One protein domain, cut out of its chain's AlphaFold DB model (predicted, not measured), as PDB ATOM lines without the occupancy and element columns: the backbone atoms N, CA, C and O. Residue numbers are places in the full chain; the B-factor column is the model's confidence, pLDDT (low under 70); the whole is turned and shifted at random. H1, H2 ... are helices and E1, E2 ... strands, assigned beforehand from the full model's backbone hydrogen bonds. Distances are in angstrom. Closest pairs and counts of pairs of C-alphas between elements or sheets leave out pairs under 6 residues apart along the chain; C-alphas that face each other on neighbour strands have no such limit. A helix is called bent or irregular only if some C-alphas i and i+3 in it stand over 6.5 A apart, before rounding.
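What this domain is: This is residues 40 to 182 of the 310 residues of an uncharacterized protein of Gammaproteobacteria bacterium (UniProt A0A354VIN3). A small parallel sheet of three strands forms one end of an elongated domain, with H2 and H5 side by side over one face; the long H5 reaches from the sheet towards the other end, where H3 and H4 sit among loops. The 143 printed residues hold, in order, E1 H1 H2 E2 H3 H4 H5 E3, the sheet running E1 E2 E3. Under half of the residues are in named elements, which are mostly helix. The whole is compact, radius of gyration of the C-alphas 16.0 A, spanning 49 by 32 by 26 A.

How they stand to each other: E1, residues 40 to 44, is parallel to E2, residues 90 to 93, at 6 degrees; N 92 and O 41 are 2.9 A apart, within hydrogen-bond range. H1, residues 50 to 54, and H2, residues 61 to 68, complete a strand-helix-strand unit, parallel neighbour strands joined through helices, its crossover right-handed. E2 and E3, residues 179 to 181, are parallel at 27 degrees, with N 91 and O 179 3.1 A apart; H3, residues 117 to 122, H4, residues 134 to 144, and H5, residues 155 to 172, come between them in a second unit. H2 over E2 and H5 over E3 are on the same face, in two layers, helices over a sheet. H5 touches H2 with residues 165 to 172 alone, closest C-alphas Asp 62 and Ala 168 at 5.7 A, a shallow tilt of 31 degrees, the same way. H4 is close to but not clearly touching H1, closest C-alphas Ile 134 and Asp 51 at 6.5 A, and likewise H3, closest C-alphas Ala 141 and Leu 122 at 7.4 A. H3 is irregular, C-alphas 118 and 121 being 7.5 A apart, with 0 of 2 O i to N i+4 pairs and 1 of 3 O i to N i+3 pairs within range; in H1, H2, H4 and H5 every O i to N i+4 pair is.

Where its parts are: E1 begins at C-alpha 40 (27.691, 17.674, -3.872), and E3 ends at C-alpha 181 (24.523, 21.927, -13.039). From first to last C-alpha H5 measures 25.5 A and H4 15.8 A.

The domain as a whole: The C-alphas of Pro 86 and Gly 147, the two farthest apart, are 50.0 A apart. The printed part has no cut; the links H2 to E2, E2 to H3 and H3 to H4 are long. Residues 128 to 131 have pLDDT under 70.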
ATOM      1  N   GLY A  40      27.736  16.339  -3.300       96.44
ATOM      2  CA  GLY A  40      27.691  17.674  -3.872       96.44
ATOM      3  C   GLY A  40      26.585  18.507  -3.256       96.44
ATOM      4  O   GLY A  40      25.859  18.028  -2.383       96.44
ATOM      5  N   ASP A  41      26.481  19.748  -3.709       96.94
ATOM      6  CA  ASP A  41      25.516  20.720  -3.201       96.94
ATOM      7  C   ASP A  41      24.728  21.325  -4.366       96.94
ATOM      8  O   ASP A  41      25.298  21.700  -5.393       96.94
ATOM      9  N   THR A  42      23.405  21.381  -4.222       97.44
ATOM     10  CA  THR A  42      22.489  21.959  -5.213       97.44
ATOM     11  C   THR A  42      21.873  23.278  -4.747       97.44
ATOM     12  O   THR A  42      20.880  23.713  -5.322       97.44
ATOM     13  N   HIS A  43      22.388  23.877  -3.675       97.81
ATOM     14  CA  HIS A  43      21.788  25.037  -3.032       97.81
ATOM     15  C   HIS A  43      22.860  26.017  -2.532       97.81
ATOM     16  O   HIS A  43      23.103  26.169  -1.333       97.81
ATOM     17  N   VAL A  44      23.501  26.720  -3.469       97.56
ATOM     18  CA  VAL A  44      24.557  27.702  -3.181       97.56
ATOM     19  C   VAL A  44      24.253  29.040  -3.833       97.56
ATOM     20  O   VAL A  44      24.068  29.127  -5.044       97.56
ATOM     21  N   HIS A  45      24.254  30.099  -3.027       98.06
ATOM     22  CA  HIS A  45      24.051  31.469  -3.491       98.06
ATOM     23  C   HIS A  45      25.394  32.194  -3.599       98.06
ATOM     24  O   HIS A  45      26.291  32.020  -2.768       98.06
ATOM     25  N   THR A  46      25.518  33.036  -4.613       98.25
ATOM     26  CA  THR A  46      26.681  33.871  -4.912       98.25
ATOM     27  C   THR A  46      26.315  35.345  -4.749       98.25
ATOM     28  O   THR A  46      25.231  35.691  -4.278       98.25
ATOM     29  N   LEU A  47      27.205  36.258  -5.146       97.19
ATOM     30  CA  LEU A  47      26.888  37.687  -5.190       97.19
ATOM     31  C   LEU A  47      25.668  38.027  -6.067       97.19
ATOM     32  O   LEU A  47      25.118  39.115  -5.914       97.19
ATOM     33  N   PHE A  48      25.267  37.156  -6.998       98.38
ATOM     34  CA  PHE A  48      24.143  37.420  -7.896       98.38
ATOM     35  C   PHE A  48      22.776  37.223  -7.242       98.38
ATOM     36  O   PHE A  48      21.799  37.826  -7.701       98.38
ATOM     37  N   SER A  49      22.699  36.463  -6.150       97.44
ATOM     38  CA  SER A  49      21.497  36.392  -5.333       97.44
ATOM     39  C   SER A  49      21.350  37.633  -4.457       97.44
ATOM     40  O   SER A  49      22.278  38.057  -3.762       97.44
ATOM     41  N   PHE A  50      20.145  38.210  -4.432       93.75
ATOM     42  CA  PHE A  50      19.891  39.410  -3.643       93.75
ATOM     43  C   PHE A  50      20.080  39.172  -2.136       93.75
ATOM     44  O   PHE A  50      20.535  40.078  -1.441       93.75
ATOM     45  N   ASP A  51      19.754  37.991  -1.607       91.69
ATOM     46  CA  ASP A  51      19.871  37.718  -0.172       91.69
ATOM     47  C   ASP A  51      21.341  37.631   0.264       91.69
ATOM     48  O   ASP A  51      21.766  38.363   1.159       91.69
ATOM     49  N   ALA A  52      22.139  36.835  -0.446       93.38
ATOM     50  CA  ALA A  52      23.565  36.663  -0.235       93.38
ATOM     51  C   ALA A  52      24.309  37.991  -0.416       93.38
ATOM     52  O   ALA A  52      25.097  38.380   0.452       93.38
ATOM     53  N   PHE A  53      24.001  38.753  -1.470       93.75
ATOM     54  CA  PHE A  53      24.579  40.081  -1.677       93.75
ATOM     55  C   PHE A  53      24.317  41.015  -0.489       93.75
ATOM     56  O   PHE A  53      25.230  41.692  -0.003       93.75
ATOM     57  N   ASN A  54      23.084  41.039   0.017       89.69
ATOM     58  CA  ASN A  54      22.721  41.874   1.163       89.69
ATOM     59  C   ASN A  54      23.279  41.342   2.495       89.69
ATOM     60  O   ASN A  54      23.434  42.112   3.440       89.69
ATOM     61  N   MET A  55      23.672  40.067   2.555       86.62
ATOM     62  CA  MET A  55      24.467  39.472   3.639       86.62
ATOM     63  C   MET A  55      25.984  39.621   3.434       86.62
ATOM     64  O   MET A  55      26.779  38.973   4.111       86.62
ATOM     65  N   ASN A  56      26.393  40.510   2.527       87.62
ATOM     66  CA  ASN A  56      27.785  40.835   2.224       87.62
ATOM     67  C   ASN A  56      28.595  39.700   1.565       87.62
ATOM     68  O   ASN A  56      29.826  39.736   1.567       87.62
ATOM     69  N   VAL A  57      27.928  38.719   0.948       90.00
ATOM     70  CA  VAL A  57      28.587  37.755   0.057       90.00
ATOM     71  C   VAL A  57      29.005  38.477  -1.223       90.00
ATOM     72  O   VAL A  57      28.217  39.196  -1.843       90.00
ATOM     73  N   ARG A  58      30.275  38.321  -1.598       92.69
ATOM     74  CA  ARG A  58      30.869  38.897  -2.819       92.69
ATOM     75  C   ARG A  58      31.508  37.845  -3.728       92.69
ATOM     76  O   ARG A  58      32.018  38.200  -4.781       92.69
ATOM     77  N   SER A  59      31.475  36.580  -3.320       95.56
ATOM     78  CA  SER A  59      31.996  35.455  -4.096       95.56
ATOM     79  C   SER A  59      31.175  35.243  -5.363       95.56
ATOM     80  O   SER A  59      29.947  35.324  -5.326       95.56
ATOM     81  N   THR A  60      31.863  34.958  -6.461       97.69
ATOM     82  CA  THR A  60      31.297  34.689  -7.790       97.69
ATOM     83  C   THR A  60      30.880  33.231  -7.979       97.69
ATOM     84  O   THR A  60      31.263  32.370  -7.180       97.69
ATOM     85  N   PRO A  61      30.124  32.909  -9.044       98.62
ATOM     86  CA  PRO A  61      29.937  31.522  -9.459       98.62
ATOM     87  C   PRO A  61      31.261  30.766  -9.658       98.62
ATOM     88  O   PRO A  61      31.399  29.647  -9.165       98.62
ATOM     89  N   ASP A  62      32.274  31.377 -10.286       98.56
ATOM     90  CA  ASP A  62      33.595  30.749 -10.445       98.56
ATOM     91  C   ASP A  62      34.256  30.456  -9.089       98.56
ATOM     92  O   ASP A  62      34.846  29.388  -8.900       98.56
ATOM     93  N   ASP A  63      34.126  31.367  -8.120       98.19
ATOM     94  CA  ASP A  63      34.612  31.164  -6.753       98.19
ATOM     95  C   ASP A  63      33.916  29.984  -6.064       98.19
ATOM     96  O   ASP A  63      34.588  29.165  -5.430       98.19
ATOM     97  N   ALA A  64      32.593  29.863  -6.216       98.12
ATOM     98  CA  ALA A  64      31.819  28.751  -5.668       98.12
ATOM     99  C   ALA A  64      32.295  27.408  -6.247       98.12
ATOM    100  O   ALA A  64      32.588  26.472  -5.497       98.12
ATOM    101  N   TYR A  65      32.482  27.324  -7.568       98.56
ATOM    102  CA  TYR A  65      32.986  26.111  -8.213       98.56
ATOM    103  C   TYR A  65      34.445  25.803  -7.855       98.56
ATOM    104  O   TYR A  65      34.807  24.639  -7.684       98.56
ATOM    105  N   ARG A  66      35.316  26.811  -7.732       98.12
ATOM    106  CA  ARG A  66      36.693  26.627  -7.234       98.12
ATOM    107  C   ARG A  66      36.698  26.066  -5.816       98.12
ATOM    108  O   ARG A  66      37.412  25.102  -5.541       98.12
ATOM    109  N   TYR A  67      35.883  26.641  -4.936       97.69
ATOM    110  CA  TYR A  67      35.751  26.188  -3.556       97.69
ATOM    111  C   TYR A  67      35.251  24.739  -3.480       97.69
ATOM    112  O   TYR A  67      35.841  23.927  -2.769       97.69
ATOM    113  N   ALA A  68      34.246  24.378  -4.286       98.00
ATOM    114  CA  ALA A  68      33.740  23.007  -4.393       98.00
ATOM    115  C   ALA A  68      34.809  22.007  -4.870       98.00
ATOM    116  O   ALA A  68      34.879  20.886  -4.370       98.00
ATOM    117  N   LYS A  69      35.713  22.437  -5.760       97.94
ATOM    118  CA  LYS A  69      36.894  21.665  -6.190       97.94
ATOM    119  C   LYS A  69      38.019  21.624  -5.139       97.94
ATOM    120  O   LYS A  69      39.082  21.056  -5.389       97.94
ATOM    121  N   GLY A  70      37.797  22.201  -3.958       96.81
ATOM    122  CA  GLY A  70      38.722  22.191  -2.828       96.81
ATOM    123  C   GLY A  70      39.784  23.286  -2.869       96.81
ATOM    124  O   GLY A  70      40.766  23.187  -2.129       96.81
ATOM    125  N   GLU A  71      39.630  24.307  -3.714       97.38
ATOM    126  CA  GLU A  71      40.486  25.493  -3.678       97.38
ATOM    127  C   GLU A  71      40.147  26.390  -2.483       97.38
ATOM    128  O   GLU A  71      39.094  26.289  -1.853       97.38
ATOM    129  N   THR A  72      41.069  27.291  -2.161       95.94
ATOM    130  CA  THR A  72      40.881  28.257  -1.084       95.94
ATOM    131  C   THR A  72      40.108  29.483  -1.563       95.94
ATOM    132  O   THR A  72      40.394  30.022  -2.635       95.94
ATOM    133  N   LEU A  73      39.190  29.956  -0.723       93.06
ATOM    134  CA  LEU A  73      38.409  31.171  -0.909       93.06
ATOM    135  C   LEU A  73      38.804  32.223   0.147       93.06
ATOM    136  O   LEU A  73      38.842  31.893   1.336       93.06
ATOM    137  N   PRO A  74      39.101  33.476  -0.234       89.75
ATOM    138  CA  PRO A  74      39.387  34.525   0.735       89.75
ATOM    139  C   PRO A  74      38.121  34.930   1.500       89.75
ATOM    140  O   PRO A  74      37.045  35.062   0.923       89.75
ATOM    141  N   HIS A  75      38.258  35.179   2.800       86.50
ATOM    142  CA  HIS A  75      37.193  35.711   3.645       86.50
ATOM    143  C   HIS A  75      37.511  37.153   4.070       86.50
ATOM    144  O   HIS A  75      38.670  37.445   4.381       86.50
ATOM    145  N   PRO A  76      36.516  38.057   4.181       79.69
ATOM    146  CA  PRO A  76      36.741  39.443   4.604       79.69
ATOM    147  C   PRO A  76      37.459  39.614   5.954       79.69
ATOM    148  O   PRO A  76      38.068  40.650   6.196       79.69
ATOM    149  N   SER A  77      37.437  38.601   6.828       84.75
ATOM    150  CA  SER A  77      38.216  38.607   8.080       84.75
ATOM    151  C   SER A  77      39.729  38.413   7.890       84.75
ATOM    152  O   SER A  77      40.466  38.431   8.874       84.75
ATOM    153  N   GLY A  78      40.197  38.174   6.661       88.25
ATOM    154  CA  GLY A  78      41.571  37.775   6.345       88.25
ATOM    155  C   GLY A  78      41.824  36.267   6.453       88.25
ATOM    156  O   GLY A  78      42.938  35.815   6.197       88.25
ATOM    157  N   ALA A  79      40.808  35.482   6.829       91.19
ATOM    158  CA  ALA A  79      40.893  34.028   6.824       91.19
ATOM    159  C   ALA A  79      40.838  33.465   5.396       91.19
ATOM    160  O   ALA A  79      40.250  34.050   4.490       91.19
ATOM    161  N   GLN A  80      41.429  32.288   5.233       93.31
ATOM    162  CA  GLN A  80      41.413  31.504   4.006       93.31
ATOM    163  C   GLN A  80      40.491  30.303   4.238       93.31
ATOM    164  O   GLN A  80      40.821  29.424   5.032       93.31
ATOM    165  N   LEU A  81      39.332  30.286   3.586       93.12
ATOM    166  CA  LEU A  81      38.344  29.215   3.714       93.12
ATOM    167  C   LEU A  81      38.661  28.085   2.743       93.12
ATOM    168  O   LEU A  81      39.052  28.329   1.602       93.12
ATOM    169  N   ARG A  82      38.460  26.846   3.178       94.75
ATOM    170  CA  ARG A  82      38.546  25.646   2.346       94.75
ATOM    171  C   ARG A  82      37.587  24.604   2.914       94.75
ATOM    172  O   ARG A  82      37.358  24.601   4.119       94.75
ATOM    173  N   LEU A  83      37.076  23.714   2.066       94.19
ATOM    174  CA  LEU A  83      36.405  22.504   2.533       94.19
ATOM    175  C   LEU A  83      37.332  21.724   3.479       94.19
ATOM    176  O   LEU A  83      38.474  21.428   3.125       94.19
ATOM    177  N   ASP A  84      36.826  21.375   4.663       92.88
ATOM    178  CA  ASP A  84      37.534  20.500   5.608       92.88
ATOM    179  C   ASP A  84      37.653  19.062   5.066       92.88
ATOM    180  O   ASP A  84      38.568  18.318   5.422       92.88
ATOM    181  N   GLY A  85      36.716  18.672   4.196       92.62
ATOM    182  CA  GLY A  85      36.662  17.375   3.530       92.62
ATOM    183  C   GLY A  85      37.307  17.350   2.136       92.62
ATOM    184  O   GLY A  85      37.921  18.326   1.695       92.62
ATOM    185  N   PRO A  86      37.177  16.218   1.417       95.12
ATOM    186  CA  PRO A  86      37.562  16.141   0.011       95.12
ATOM    187  C   PRO A  86      36.729  17.107  -0.856       95.12
ATOM    188  O   PRO A  86      35.659  17.547  -0.429       95.12
ATOM    189  N   PRO A  87      37.198  17.422  -2.079       97.25
ATOM    190  CA  PRO A  87      36.387  18.107  -3.080       97.25
ATOM    191  C   PRO A  87      35.037  17.422  -3.306       97.25
ATOM    192  O   PRO A  87      34.931  16.201  -3.183       97.25
ATOM    193  N   LEU A  88      34.032  18.215  -3.665       98.06
ATOM    194  CA  LEU A  88      32.724  17.717  -4.079       98.06
ATOM    195  C   LEU A  88      32.807  17.107  -5.482       98.06
ATOM    196  O   LEU A  88      33.635  17.512  -6.296       98.06
ATOM    197  N   ASP A  89      31.915  16.169  -5.772       98.25
ATOM    198  CA  ASP A  89      31.723  15.572  -7.094       98.25
ATOM    199  C   ASP A  89      30.871  16.463  -8.007       98.25
ATOM    200  O   ASP A  89      31.000  16.411  -9.234       98.25
ATOM    201  N   PHE A  90      29.991  17.281  -7.421       98.38
ATOM    202  CA  PHE A  90      29.165  18.225  -8.164       98.38
ATOM    203  C   PHE A  90      28.781  19.473  -7.365       98.38
ATOM    204  O   PHE A  90      28.782  19.470  -6.132       98.38
ATOM    205  N   LEU A  91      28.424  20.539  -8.082       98.62
ATOM    206  CA  LEU A  91      27.856  21.759  -7.508       98.62
ATOM    207  C   LEU A  91      26.841  22.396  -8.462       98.62
ATOM    208  O   LEU A  91      27.051  22.412  -9.674       98.62
ATOM    209  N   MET A  92      25.797  23.000  -7.907       98.69
ATOM    210  CA  MET A  92      24.938  23.947  -8.610       98.69
ATOM    211  C   MET A  92      24.935  25.295  -7.894       98.69
ATOM    212  O   MET A  92      24.680  25.365  -6.691       98.69
ATOM    213  N   VAL A  93      25.163  26.369  -8.646       98.75
ATOM    214  CA  VAL A  93      24.823  27.721  -8.195       98.75
ATOM    215  C   VAL A  93      23.322  27.925  -8.387       98.75
ATOM    216  O   VAL A  93      22.806  27.721  -9.481       98.75
ATOM    217  N   SER A  94      22.626  28.307  -7.322       98.50
ATOM    218  CA  SER A  94      21.168  28.425  -7.262       98.50
ATOM    219  C   SER A  94      20.740  29.840  -6.875       98.50
ATOM    220  O   SER A  94      19.925  30.031  -5.982       98.50
ATOM    221  N   ASP A  95      21.312  30.861  -7.513       98.69
ATOM    222  CA  ASP A  95      20.937  32.245  -7.218       98.69
ATOM    223  C   ASP A  95      19.441  32.502  -7.482       98.69
ATOM    224  O   ASP A  95      18.834  31.934  -8.398       98.69
ATOM    225  N   HIS A  96      18.837  33.385  -6.680       98.06
ATOM    226  CA  HIS A  96      17.427  33.746  -6.805       98.06
ATOM    227  C   HIS A  96      17.092  34.313  -8.198       98.06
ATOM    228  O   HIS A  96      17.640  35.334  -8.615       98.06
ATOM    229  N   ALA A  97      16.101  33.731  -8.884       97.69
ATOM    230  CA  ALA A  97      15.583  34.273 -10.146       97.69
ATOM    231  C   ALA A  97      14.894  35.633  -9.960       97.69
ATOM    232  O   ALA A  97      14.880  36.472 -10.862       97.69
ATOM    233  N   ILE A  98      14.283  35.870  -8.794       94.00
ATOM    234  CA  ILE A  98      13.766  37.196  -8.452       94.00
ATOM    235  C   ILE A  98      14.938  38.140  -8.146       94.00
ATOM    236  O   ILE A  98      15.787  37.849  -7.313       94.00
ATOM    237  N   PHE A  99      14.961  39.296  -8.815       94.94
ATOM    238  CA  PHE A  99      16.053  40.276  -8.728       94.94
ATOM    239  C   PHE A  99      17.437  39.741  -9.123       94.94
ATOM    240  O   PHE A  99      18.444  40.289  -8.670       94.94
ATOM    241  N   LEU A 100      17.487  38.720  -9.985       97.69
ATOM    242  CA  LEU A 100      18.723  38.081 -10.432       97.69
ATOM    243  C   LEU A 100      19.764  39.114 -10.890       97.69
ATOM    244  O   LEU A 100      19.551  39.834 -11.869       97.69
ATOM    245  N   GLY A 101      20.862  39.216 -10.135       97.56
ATOM    246  CA  GLY A 101      21.999  40.101 -10.403       97.56
ATOM    247  C   GLY A 101      21.738  41.602 -10.299       97.56
ATOM    248  O   GLY A 101      22.673  42.387 -10.432       97.56
ATOM    249  N   VAL A 102      20.509  42.032  -9.999       96.88
ATOM    250  CA  VAL A 102      20.121  43.454  -9.950       96.88
ATOM    251  C   VAL A 102      20.996  44.253  -8.984       96.88
ATOM    252  O   VAL A 102      21.401  45.378  -9.275       96.88
ATOM    253  N   PHE A 103      21.297  43.656  -7.833       95.94
ATOM    254  CA  PHE A 103      22.098  44.262  -6.777       95.94
ATOM    255  C   PHE A 103      23.590  44.269  -7.136       95.94
ATOM    256  O   PHE A 103      24.247  45.306  -7.041       95.94
ATOM    257  N   ALA A 104      24.105  43.132  -7.614       96.81
ATOM    258  CA  ALA A 104      25.498  42.975  -8.026       96.81
ATOM    259  C   ALA A 104      25.882  43.896  -9.190       96.81
ATOM    260  O   ALA A 104      26.963  44.480  -9.173       96.81
ATOM    261  N   ALA A 105      24.974  44.105 -10.147       97.50
ATOM    262  CA  ALA A 105      25.196  44.991 -11.288       97.50
ATOM    263  C   ALA A 105      25.561  46.424 -10.874       97.50
ATOM    264  O   ALA A 105      26.223  47.134 -11.619       97.50
ATOM    265  N   GLN A 106      25.185  46.861  -9.668       95.94
ATOM    266  CA  GLN A 106      25.504  48.207  -9.187       95.94
ATOM    267  C   GLN A 106      26.948  48.358  -8.697       95.94
ATOM    268  O   GLN A 106      27.393  49.485  -8.483       95.94
ATOM    269  N   ILE A 107      27.676  47.251  -8.532       94.06
ATOM    270  CA  ILE A 107      29.089  47.245  -8.135       94.06
ATOM    271  C   ILE A 107      30.025  46.641  -9.196       94.06
ATOM    272  O   ILE A 107      31.238  46.774  -9.058       94.06
ATOM    273  N   ASP A 108      29.482  46.022 -10.245       96.38
ATOM    274  CA  ASP A 108      30.229  45.457 -11.372       96.38
ATOM    275  C   ASP A 108      30.336  46.467 -12.523       96.38
ATOM    276  O   ASP A 108      29.330  46.836 -13.123       96.38
ATOM    277  N   THR A 109      31.556  46.906 -12.850       96.88
ATOM    278  CA  THR A 109      31.807  47.923 -13.885       96.88
ATOM    279  C   THR A 109      31.451  47.473 -15.299       96.88
ATOM    280  O   THR A 109      31.249  48.330 -16.159       96.88
ATOM    281  N   GLU A 110      31.368  46.165 -15.544       97.38
ATOM    282  CA  GLU A 110      31.006  45.603 -16.850       97.38
ATOM    283  C   GLU A 110      29.491  45.385 -16.988       97.38
ATOM    284  O   GLU A 110      28.973  45.229 -18.099       97.38
ATOM    285  N   ALA A 111      28.754  45.413 -15.874       97.75
ATOM    286  CA  ALA A 111      27.329  45.143 -15.877       97.75
ATOM    287  C   ALA A 111      26.516  46.285 -16.522       97.75
ATOM    288  O   ALA A 111      26.806  47.478 -16.343       97.75
ATOM    289  N   PRO A 112      25.423  45.961 -17.239       97.88
ATOM    290  CA  PRO A 112      24.488  46.966 -17.719       97.88
ATOM    291  C   PRO A 112      23.941  47.827 -16.577       97.88
ATOM    292  O   PRO A 112      23.492  47.313 -15.557       97.88
ATOM    293  N   PHE A 113      23.917  49.144 -16.792       97.19
ATOM    294  CA  PHE A 113      23.436  50.125 -15.811       97.19
ATOM    295  C   PHE A 113      24.215  50.115 -14.485       97.19
ATOM    296  O   PHE A 113      23.647  50.417 -13.435       97.19
ATOM    297  N   TYR A 114      25.515  49.806 -14.534       97.00
ATOM    298  CA  TYR A 114      26.426  49.978 -13.407       97.00
ATOM    299  C   TYR A 114      26.310  51.366 -12.760       97.00
ATOM    300  O   TYR A 114      26.296  52.394 -13.443       97.00
ATOM    301  N   GLY A 115      26.247  51.391 -11.425       94.69
ATOM    302  CA  GLY A 115      26.226  52.620 -10.633       94.69
ATOM    303  C   GLY A 115      25.025  53.531 -10.911       94.69
ATOM    304  O   GLY A 115      25.147  54.754 -10.772       94.69
ATOM    305  N   HIS A 116      23.880  52.972 -11.319       95.38
ATOM    306  CA  HIS A 116      22.716  53.765 -11.705       95.38
ATOM    307  C   HIS A 116      22.254  54.670 -10.538       95.38
ATOM    308  O   HIS A 116      22.071  54.184  -9.417       95.38
ATOM    309  N   PRO A 117      22.023  55.984 -10.748       91.31
ATOM    310  CA  PRO A 117      21.686  56.916  -9.664       91.31
ATOM    311  C   PRO A 117      20.460  56.509  -8.839       91.31
ATOM    312  O   PRO A 117      20.468  56.650  -7.616       91.31
ATOM    313  N   ASP A 118      19.444  55.949  -9.495       90.38
ATOM    314  CA  ASP A 118      18.207  55.502  -8.840       90.38
ATOM    315  C   ASP A 118      18.345  54.136  -8.144       90.38
ATOM    316  O   ASP A 118      17.462  53.730  -7.393       90.38
ATOM    317  N   ALA A 119      19.465  53.436  -8.350       90.62
ATOM    318  CA  ALA A 119      19.756  52.136  -7.751       90.62
ATOM    319  C   ALA A 119      20.635  52.236  -6.491       90.62
ATOM    320  O   ALA A 119      20.951  51.219  -5.876       90.62
ATOM    321  N   ARG A 120      21.008  53.450  -6.058       83.19
ATOM    322  CA  ARG A 120      21.893  53.677  -4.895       83.19
ATOM    323  C   ARG A 120      21.425  52.978  -3.620       83.19
ATOM    324  O   ARG A 120      22.255  52.515  -2.853       83.19
ATOM    325  N   GLY A 121      20.111  52.891  -3.408       83.38
ATOM    326  CA  GLY A 121      19.525  52.232  -2.235       83.38
ATOM    327  C   GLY A 121      19.541  50.701  -2.280       83.38
ATOM    328  O   GLY A 121      19.075  50.080  -1.330       83.38
ATOM    329  N   LEU A 122      20.020  50.093  -3.370       87.12
ATOM    330  CA  LEU A 122      20.158  48.641  -3.488       87.12
ATOM    331  C   LEU A 122      21.494  48.141  -2.938       87.12
ATOM    332  O   LEU A 122      21.575  47.002  -2.502       87.12
ATOM    333  N   VAL A 123      22.541  48.965  -2.933       87.81
ATOM    334  CA  VAL A 123      23.841  48.554  -2.394       87.81
ATOM    335  C   VAL A 123      23.841  48.775  -0.878       87.81
ATOM    336  O   VAL A 123      23.609  49.907  -0.450       87.81
ATOM    337  N   PRO A 124      24.094  47.736  -0.055       83.31
ATOM    338  CA  PRO A 124      24.219  47.901   1.387       83.31
ATOM    339  C   PRO A 124      25.294  48.926   1.746       83.31
ATOM    340  O   PRO A 124      26.339  48.986   1.094       83.31
ATOM    341  N   ASP A 125      25.054  49.687   2.815       78.25
ATOM    342  CA  ASP A 125      26.046  50.608   3.367       78.25
ATOM    343  C   ASP A 125      27.340  49.842   3.717       78.25
ATOM    344  O   ASP A 125      27.292  48.924   4.546       78.25
ATOM    345  N   PRO A 126      28.499  50.210   3.136       70.56
ATOM    346  CA  PRO A 126      29.781  49.585   3.448       70.56
ATOM    347  C   PRO A 126      30.160  49.662   4.931       70.56
ATOM    348  O   PRO A 126      30.917  48.822   5.415       70.56
ATOM    349  N   GLU A 127      29.653  50.662   5.656       71.50
ATOM    350  CA  GLU A 127      29.922  50.856   7.082       71.50
ATOM    351  C   GLU A 127      28.963  50.059   7.984       71.50
ATOM    352  O   GLU A 127      29.131  50.053   9.206       71.50
ATOM    353  N   GLY A 128      27.968  49.376   7.401       68.00
ATOM    354  CA  GLY A 128      27.021  48.517   8.114       68.00
ATOM    355  C   GLY A 128      26.134  49.259   9.116       68.00
ATOM    356  O   GLY A 128      25.620  48.641  10.049       68.00
ATOM    357  N   LYS A 129      25.969  50.582   8.967       63.84
ATOM    358  CA  LYS A 129      25.227  51.407   9.934       63.84
ATOM    359  C   LYS A 129      23.718  51.219   9.832       63.84
ATOM    360  O   LYS A 129      23.011  51.452  10.811       63.84
ATOM    361  N   GLU A 130      23.230  50.767   8.680       68.38
ATOM    362  CA  GLU A 130      21.828  50.424   8.466       68.38
ATOM    363  C   GLU A 130      21.654  48.917   8.278       68.38
ATOM    364  O   GLU A 130      22.043  48.345   7.261       68.38
ATOM    365  N   TRP A 131      21.014  48.267   9.252       69.19
ATOM    366  CA  TRP A 131      20.565  46.891   9.087       69.19
ATOM    367  C   TRP A 131      19.170  46.863   8.462       69.19
ATOM    368  O   TRP A 131      18.209  47.390   9.026       69.19
ATOM    369  N   GLN A 132      19.047  46.206   7.309       76.38
ATOM    370  CA  GLN A 132      17.766  45.929   6.670       76.38
ATOM    371  C   GLN A 132      17.489  44.427   6.705       76.38
ATOM    372  O   GLN A 132      18.329  43.611   6.334       76.38
ATOM    373  N   SER A 133      16.282  44.046   7.128       81.44
ATOM    374  CA  SER A 133      15.839  42.659   6.966       81.44
ATOM    375  C   SER A 133      15.641  42.333   5.484       81.44
ATOM    376  O   SER A 133      15.251  43.201   4.699       81.44
ATOM    377  N   ILE A 134      15.798  41.060   5.112       80.75
ATOM    378  CA  ILE A 134      15.516  40.563   3.753       80.75
ATOM    379  C   ILE A 134      14.110  40.970   3.283       80.75
ATOM    380  O   ILE A 134      13.925  41.430   2.157       80.75
ATOM    381  N   GLY A 135      13.113  40.914   4.172       82.31
ATOM    382  CA  GLY A 135      11.762  41.381   3.863       82.31
ATOM    383  C   GLY A 135      11.682  42.884   3.560       82.31
ATOM    384  O   GLY A 135      10.884  43.290   2.717       82.31
ATOM    385  N   GLN A 136      12.493  43.722   4.217       83.75
ATOM    386  CA  GLN A 136      12.572  45.153   3.908       83.75
ATOM    387  C   GLN A 136      13.244  45.398   2.555       83.75
ATOM    388  O   GLN A 136      12.726  46.195   1.776       83.75
ATOM    389  N   ILE A 137      14.326  44.678   2.253       85.50
ATOM    390  CA  ILE A 137      15.027  44.749   0.963       85.50
ATOM    391  C   ILE A 137      14.069  44.411  -0.183       85.50
ATOM    392  O   ILE A 137      13.927  45.196  -1.120       85.50
ATOM    393  N   ILE A 138      13.320  43.308  -0.067       86.88
ATOM    394  CA  ILE A 138      12.315  42.915  -1.066       86.88
ATOM    395  C   ILE A 138      11.235  43.994  -1.209       86.88
ATOM    396  O   ILE A 138      10.864  44.345  -2.328       86.88
ATOM    397  N   ARG A 139      10.716  44.546  -0.101       87.00
ATOM    398  CA  ARG A 139       9.712  45.626  -0.154       87.00
ATOM    399  C   ARG A 139      10.246  46.872  -0.857       87.00
ATOM    400  O   ARG A 139       9.522  47.451  -1.664       87.00
ATOM    401  N   ASN A 140      11.486  47.262  -0.567       86.94
ATOM    402  CA  ASN A 140      12.142  48.407  -1.189       86.94
ATOM    403  C   ASN A 140      12.328  48.167  -2.690       86.94
ATOM    404  O   ASN A 140      11.848  48.969  -3.486       86.94
ATOM    405  N   ALA A 141      12.899  47.029  -3.088       87.94
ATOM    406  CA  ALA A 141      13.067  46.671  -4.494       87.94
ATOM    407  C   ALA A 141      11.720  46.608  -5.243       87.94
ATOM    408  O   ALA A 141      11.575  47.179  -6.320       87.94
ATOM    409  N   ARG A 142      10.676  46.022  -4.635       87.50
ATOM    410  CA  ARG A 142       9.312  46.011  -5.200       87.50
ATOM    411  C   ARG A 142       8.675  47.399  -5.287       87.50
ATOM    412  O   ARG A 142       7.773  47.609  -6.092       87.50
ATOM    413  N   SER A 143       9.098  48.357  -4.464       86.69
ATOM    414  CA  SER A 143       8.596  49.731  -4.557       86.69
ATOM    415  C   SER A 143       9.101  50.449  -5.813       86.69
ATOM    416  O   SER A 143       8.360  51.259  -6.369       86.69
ATOM    417  N   LEU A 144      10.290  50.080  -6.306       86.12
ATOM    418  CA  LEU A 144      10.910  50.667  -7.498       86.12
ATOM    419  C   LEU A 144      10.182  50.282  -8.792       86.12
ATOM    420  O   LEU A 144      10.213  51.040  -9.753       86.12
ATOM    421  N   VAL A 145       9.474  49.146  -8.808       85.12
ATOM    422  CA  VAL A 145       8.760  48.649 -10.000       85.12
ATOM    423  C   VAL A 145       7.302  49.123 -10.104       85.12
ATOM    424  O   VAL A 145       6.615  48.808 -11.073       85.12
ATOM    425  N   ARG A 146       6.792  49.902  -9.134       76.06
ATOM    426  CA  ARG A 146       5.373  50.330  -9.090       76.06
ATOM    427  C   ARG A 146       4.940  51.221 -10.263       76.06
ATOM    428  O   ARG A 146       3.744  51.333 -10.512       76.06
ATOM    429  N   GLY A 147       5.885  51.851 -10.960       75.19
ATOM    430  CA  GLY A 147       5.650  52.662 -12.163       75.19
ATOM    431  C   GLY A 147       6.051  51.973 -13.471       75.19
ATOM    432  O   GLY A 147       6.109  52.636 -14.502       75.19
ATOM    433  N   GLY A 148       6.351  50.671 -13.422       84.62
ATOM    434  CA  GLY A 148       7.054  49.930 -14.468       84.62
ATOM    435  C   GLY A 148       8.443  49.503 -13.994       84.62
ATOM    436  O   GLY A 148       8.997  50.093 -13.070       84.62
ATOM    437  N   THR A 149       8.994  48.455 -14.605       88.06
ATOM    438  CA  THR A 149      10.317  47.931 -14.248       88.06
ATOM    439  C   THR A 149      11.408  48.919 -14.675       88.06
ATOM    440  O   THR A 149      11.530  49.175 -15.876       88.06
ATOM    441  N   PRO A 150      12.213  49.466 -13.743       92.88
ATOM    442  CA  PRO A 150      13.351  50.306 -14.095       92.88
ATOM    443  C   PRO A 150      14.357  49.545 -14.958       92.88
ATOM    444  O   PRO A 150      14.521  48.333 -14.815       92.88
ATOM    445  N   GLU A 151      15.083  50.252 -15.817       94.25
ATOM    446  CA  GLU A 151      16.021  49.629 -16.757       94.25
ATOM    447  C   GLU A 151      17.147  48.838 -16.065       94.25
ATOM    448  O   GLU A 151      17.498  47.747 -16.517       94.25
ATOM    449  N   PHE A 152      17.612  49.308 -14.900       94.31
ATOM    450  CA  PHE A 152      18.599  48.628 -14.049       94.31
ATOM    451  C   PHE A 152      18.050  47.388 -13.311       94.31
ATOM    452  O   PHE A 152      18.793  46.702 -12.616       94.31
ATOM    453  N   MET A 153      16.755  47.091 -13.447       95.06
ATOM    454  CA  MET A 153      16.118  45.850 -12.980       95.06
ATOM    455  C   MET A 153      15.567  45.014 -14.148       95.06
ATOM    456  O   MET A 153      14.869  44.024 -13.931       95.06
ATOM    457  N   GLY A 154      15.808  45.456 -15.384       94.38
ATOM    458  CA  GLY A 154      15.202  44.910 -16.590       94.38
ATOM    459  C   GLY A 154      16.027  43.819 -17.267       94.38
ATOM    460  O   GLY A 154      17.029  43.332 -16.747       94.38
ATOM    461  N   GLU A 155      15.598  43.476 -18.483       95.88
ATOM    462  CA  GLU A 155      16.138  42.379 -19.294       95.88
ATOM    463  C   GLU A 155      17.651  42.352 -19.410       95.88
ATOM    464  O   GLU A 155      18.263  41.318 -19.173       95.88
ATOM    465  N   ARG A 156      18.270  43.493 -19.708       98.06
ATOM    466  CA  ARG A 156      19.721  43.549 -19.900       98.06
ATOM    467  C   ARG A 156      20.490  43.093 -18.657       98.06
ATOM    468  O   ARG A 156      21.543  42.494 -18.812       98.06
ATOM    469  N   VAL A 157      19.967  43.354 -17.457       98.00
ATOM    470  CA  VAL A 157      20.644  43.035 -16.191       98.00
ATOM    471  C   VAL A 157      20.495  41.564 -15.832       98.00
ATOM    472  O   VAL A 157      21.503  40.882 -15.625       98.00
ATOM    473  N   TRP A 158      19.262  41.045 -15.799       97.38
ATOM    474  CA  TRP A 158      19.075  39.632 -15.466       97.38
ATOM    475  C   TRP A 158      19.648  38.723 -16.555       97.38
ATOM    476  O   TRP A 158      20.139  37.652 -16.227       97.38
ATOM    477  N   LYS A 159      19.653  39.151 -17.827       98.31
ATOM    478  CA  LYS A 159      20.232  38.376 -18.930       98.31
ATOM    479  C   LYS A 159      21.747  38.292 -18.827       98.31
ATOM    480  O   LYS A 159      22.268  37.188 -18.853       98.31
ATOM    481  N   TYR A 160      22.420  39.431 -18.632       98.56
ATOM    482  CA  TYR A 160      23.866  39.476 -18.381       98.56
ATOM    483  C   TYR A 160      24.261  38.523 -17.245       98.56
ATOM    484  O   TYR A 160      25.211  37.754 -17.353       98.56
ATOM    485  N   THR A 161      23.471  38.529 -16.172       98.69
ATOM    486  CA  THR A 161      23.713  37.677 -15.007       98.69
ATOM    487  C   THR A 161      23.443  36.202 -15.299       98.69
ATOM    488  O   THR A 161      24.241  35.346 -14.930       98.69
ATOM    489  N   TRP A 162      22.326  35.892 -15.961       98.75
ATOM    490  CA  TRP A 162      21.951  34.522 -16.302       98.75
ATOM    491  C   TRP A 162      22.968  33.878 -17.246       98.75
ATOM    492  O   TRP A 162      23.423  32.767 -16.985       98.75
ATOM    493  N   GLU A 163      23.396  34.610 -18.277       98.62
ATOM    494  CA  GLU A 163      24.477  34.202 -19.177       98.62
ATOM    495  C   GLU A 163      25.776  33.964 -18.395       98.62
ATOM    496  O   GLU A 163      26.397  32.920 -18.561       98.62
ATOM    497  N   GLY A 164      26.134  34.848 -17.456       98.56
ATOM    498  CA  GLY A 164      27.308  34.661 -16.597       98.56
ATOM    499  C   GLY A 164      27.255  33.404 -15.714       98.56
ATOM    500  O   GLY A 164      28.272  32.730 -15.548       98.56
ATOM    501  N   ILE A 165      26.084  33.052 -15.168       98.81
ATOM    502  CA  ILE A 165      25.889  31.814 -14.390       98.81
ATOM    503  C   ILE A 165      26.055  30.579 -15.283       98.81
ATOM    504  O   ILE A 165      26.766  29.646 -14.900       98.81
ATOM    505  N   ILE A 166      25.438  30.588 -16.471       98.81
ATOM    506  CA  ILE A 166      25.556  29.510 -17.466       98.81
ATOM    507  C   ILE A 166      27.018  29.328 -17.873       98.81
ATOM    508  O   ILE A 166      27.555  28.225 -17.796       98.81
ATOM    509  N   GLU A 167      27.688  30.414 -18.259       98.75
ATOM    510  CA  GLU A 167      29.082  30.385 -18.687       98.75
ATOM    511  C   GLU A 167      30.003  29.870 -17.581       98.75
ATOM    512  O   GLU A 167      30.879  29.049 -17.850       98.75
ATOM    513  N   ALA A 168      29.813  30.302 -16.333       98.81
ATOM    514  CA  ALA A 168      30.606  29.806 -15.215       98.81
ATOM    515  C   ALA A 168      30.378  28.307 -14.966       98.81
ATOM    516  O   ALA A 168      31.348  27.576 -14.753       98.81
ATOM    517  N   ALA A 169      29.126  27.835 -15.032       98.81
ATOM    518  CA  ALA A 169      28.816  26.412 -14.918       98.81
ATOM    519  C   ALA A 169      29.531  25.615 -16.018       98.81
ATOM    520  O   ALA A 169      30.269  24.681 -15.707       98.81
ATOM    521  N   GLU A 170      29.402  26.027 -17.279       98.69
ATOM    522  CA  GLU A 170      30.032  25.365 -18.427       98.69
ATOM    523  C   GLU A 170      31.563  25.375 -18.350       98.69
ATOM    524  O   GLU A 170      32.204  24.339 -18.526       98.69
ATOM    525  N   ARG A 171      32.178  26.515 -18.002       98.62
ATOM    526  CA  ARG A 171      33.639  26.627 -17.829       98.62
ATOM    527  C   ARG A 171      34.187  25.661 -16.781       98.62
ATOM    528  O   ARG A 171      35.334  25.226 -16.890       98.62
ATOM    529  N   HIS A 172      33.404  25.382 -15.742       98.62
ATOM    530  CA  HIS A 172      33.815  24.539 -14.623       98.62
ATOM    531  C   HIS A 172      33.365  23.083 -14.754       98.62
ATOM    532  O   HIS A 172      33.839  22.252 -13.974       98.62
ATOM    533  N   ASN A 173      32.514  22.758 -15.728       98.44
ATOM    534  CA  ASN A 173      32.037  21.403 -15.949       98.44
ATOM    535  C   ASN A 173      33.157  20.521 -16.516       98.44
ATOM    536  O   ASN A 173      33.688  20.771 -17.597       98.44
ATOM    537  N   ASN A 174      33.512  19.455 -15.802       97.56
ATOM    538  CA  ASN A 174      34.477  18.456 -16.255       97.56
ATOM    539  C   ASN A 174      33.951  17.045 -15.932       97.56
ATOM    540  O   ASN A 174      34.390  16.425 -14.950       97.56
ATOM    541  N   PRO A 175      32.984  16.539 -16.726       93.25
ATOM    542  CA  PRO A 175      32.306  15.278 -16.456       93.25
ATOM    543  C   PRO A 175      33.274  14.115 -16.209       93.25
ATOM    544  O   PRO A 175      34.265  13.933 -16.915       93.25
ATOM    545  N   GLY A 176      32.982  13.314 -15.183       92.19
ATOM    546  CA  GLY A 176      33.856  12.235 -14.710       92.19
ATOM    547  C   GLY A 176      34.914  12.668 -13.688       92.19
ATOM    548  O   GLY A 176      35.560  11.806 -13.101       92.19
ATOM    549  N   THR A 177      35.079  13.974 -13.446       95.75
ATOM    550  CA  THR A 177      35.891  14.518 -12.339       95.75
ATOM    551  C   THR A 177      35.091  15.476 -11.457       95.75
ATOM    552  O   THR A 177      35.154  15.367 -10.241       95.75
ATOM    553  N   PHE A 178      34.353  16.412 -12.057       98.31
ATOM    554  CA  PHE A 178      33.500  17.372 -11.358       98.31
ATOM    555  C   PHE A 178      32.366  17.803 -12.284       98.31
ATOM    556  O   PHE A 178      32.629  18.214 -13.414       98.31
ATOM    557  N   THR A 179      31.122  17.715 -11.826       98.12
ATOM    558  CA  THR A 179      29.953  18.095 -12.630       98.12
ATOM    559  C   THR A 179      29.354  19.392 -12.113       98.12
ATOM    560  O   THR A 179      29.089  19.528 -10.922       98.12
ATOM    561  N   THR A 180      29.108  20.343 -13.002       98.56
ATOM    562  CA  THR A 180      28.257  21.487 -12.676       98.56
ATOM    563  C   THR A 180      26.851  21.235 -13.191       98.56
ATOM    564  O   THR A 180      26.654  20.548 -14.195       98.56
ATOM    565  N   PHE A 181      25.870  21.804 -12.502       98.38
ATOM    566  CA  PHE A 181      24.523  21.927 -13.039       98.38
ATOM    567  C   PHE A 181      24.229  23.398 -13.300       98.38
ATOM    568  O   PHE A 181      24.578  24.259 -12.490       98.38
ATOM    569  N   ILE A 182      23.564  23.680 -14.418       98.88
ATOM    570  CA  ILE A 182      22.926  24.977 -14.618       98.88
ATOM    571  C   ILE A 182      21.600  24.939 -13.861       98.88
ATOM    572  O   ILE A 182      20.803  24.011 -14.020       98.88
TER     573      ILE A 182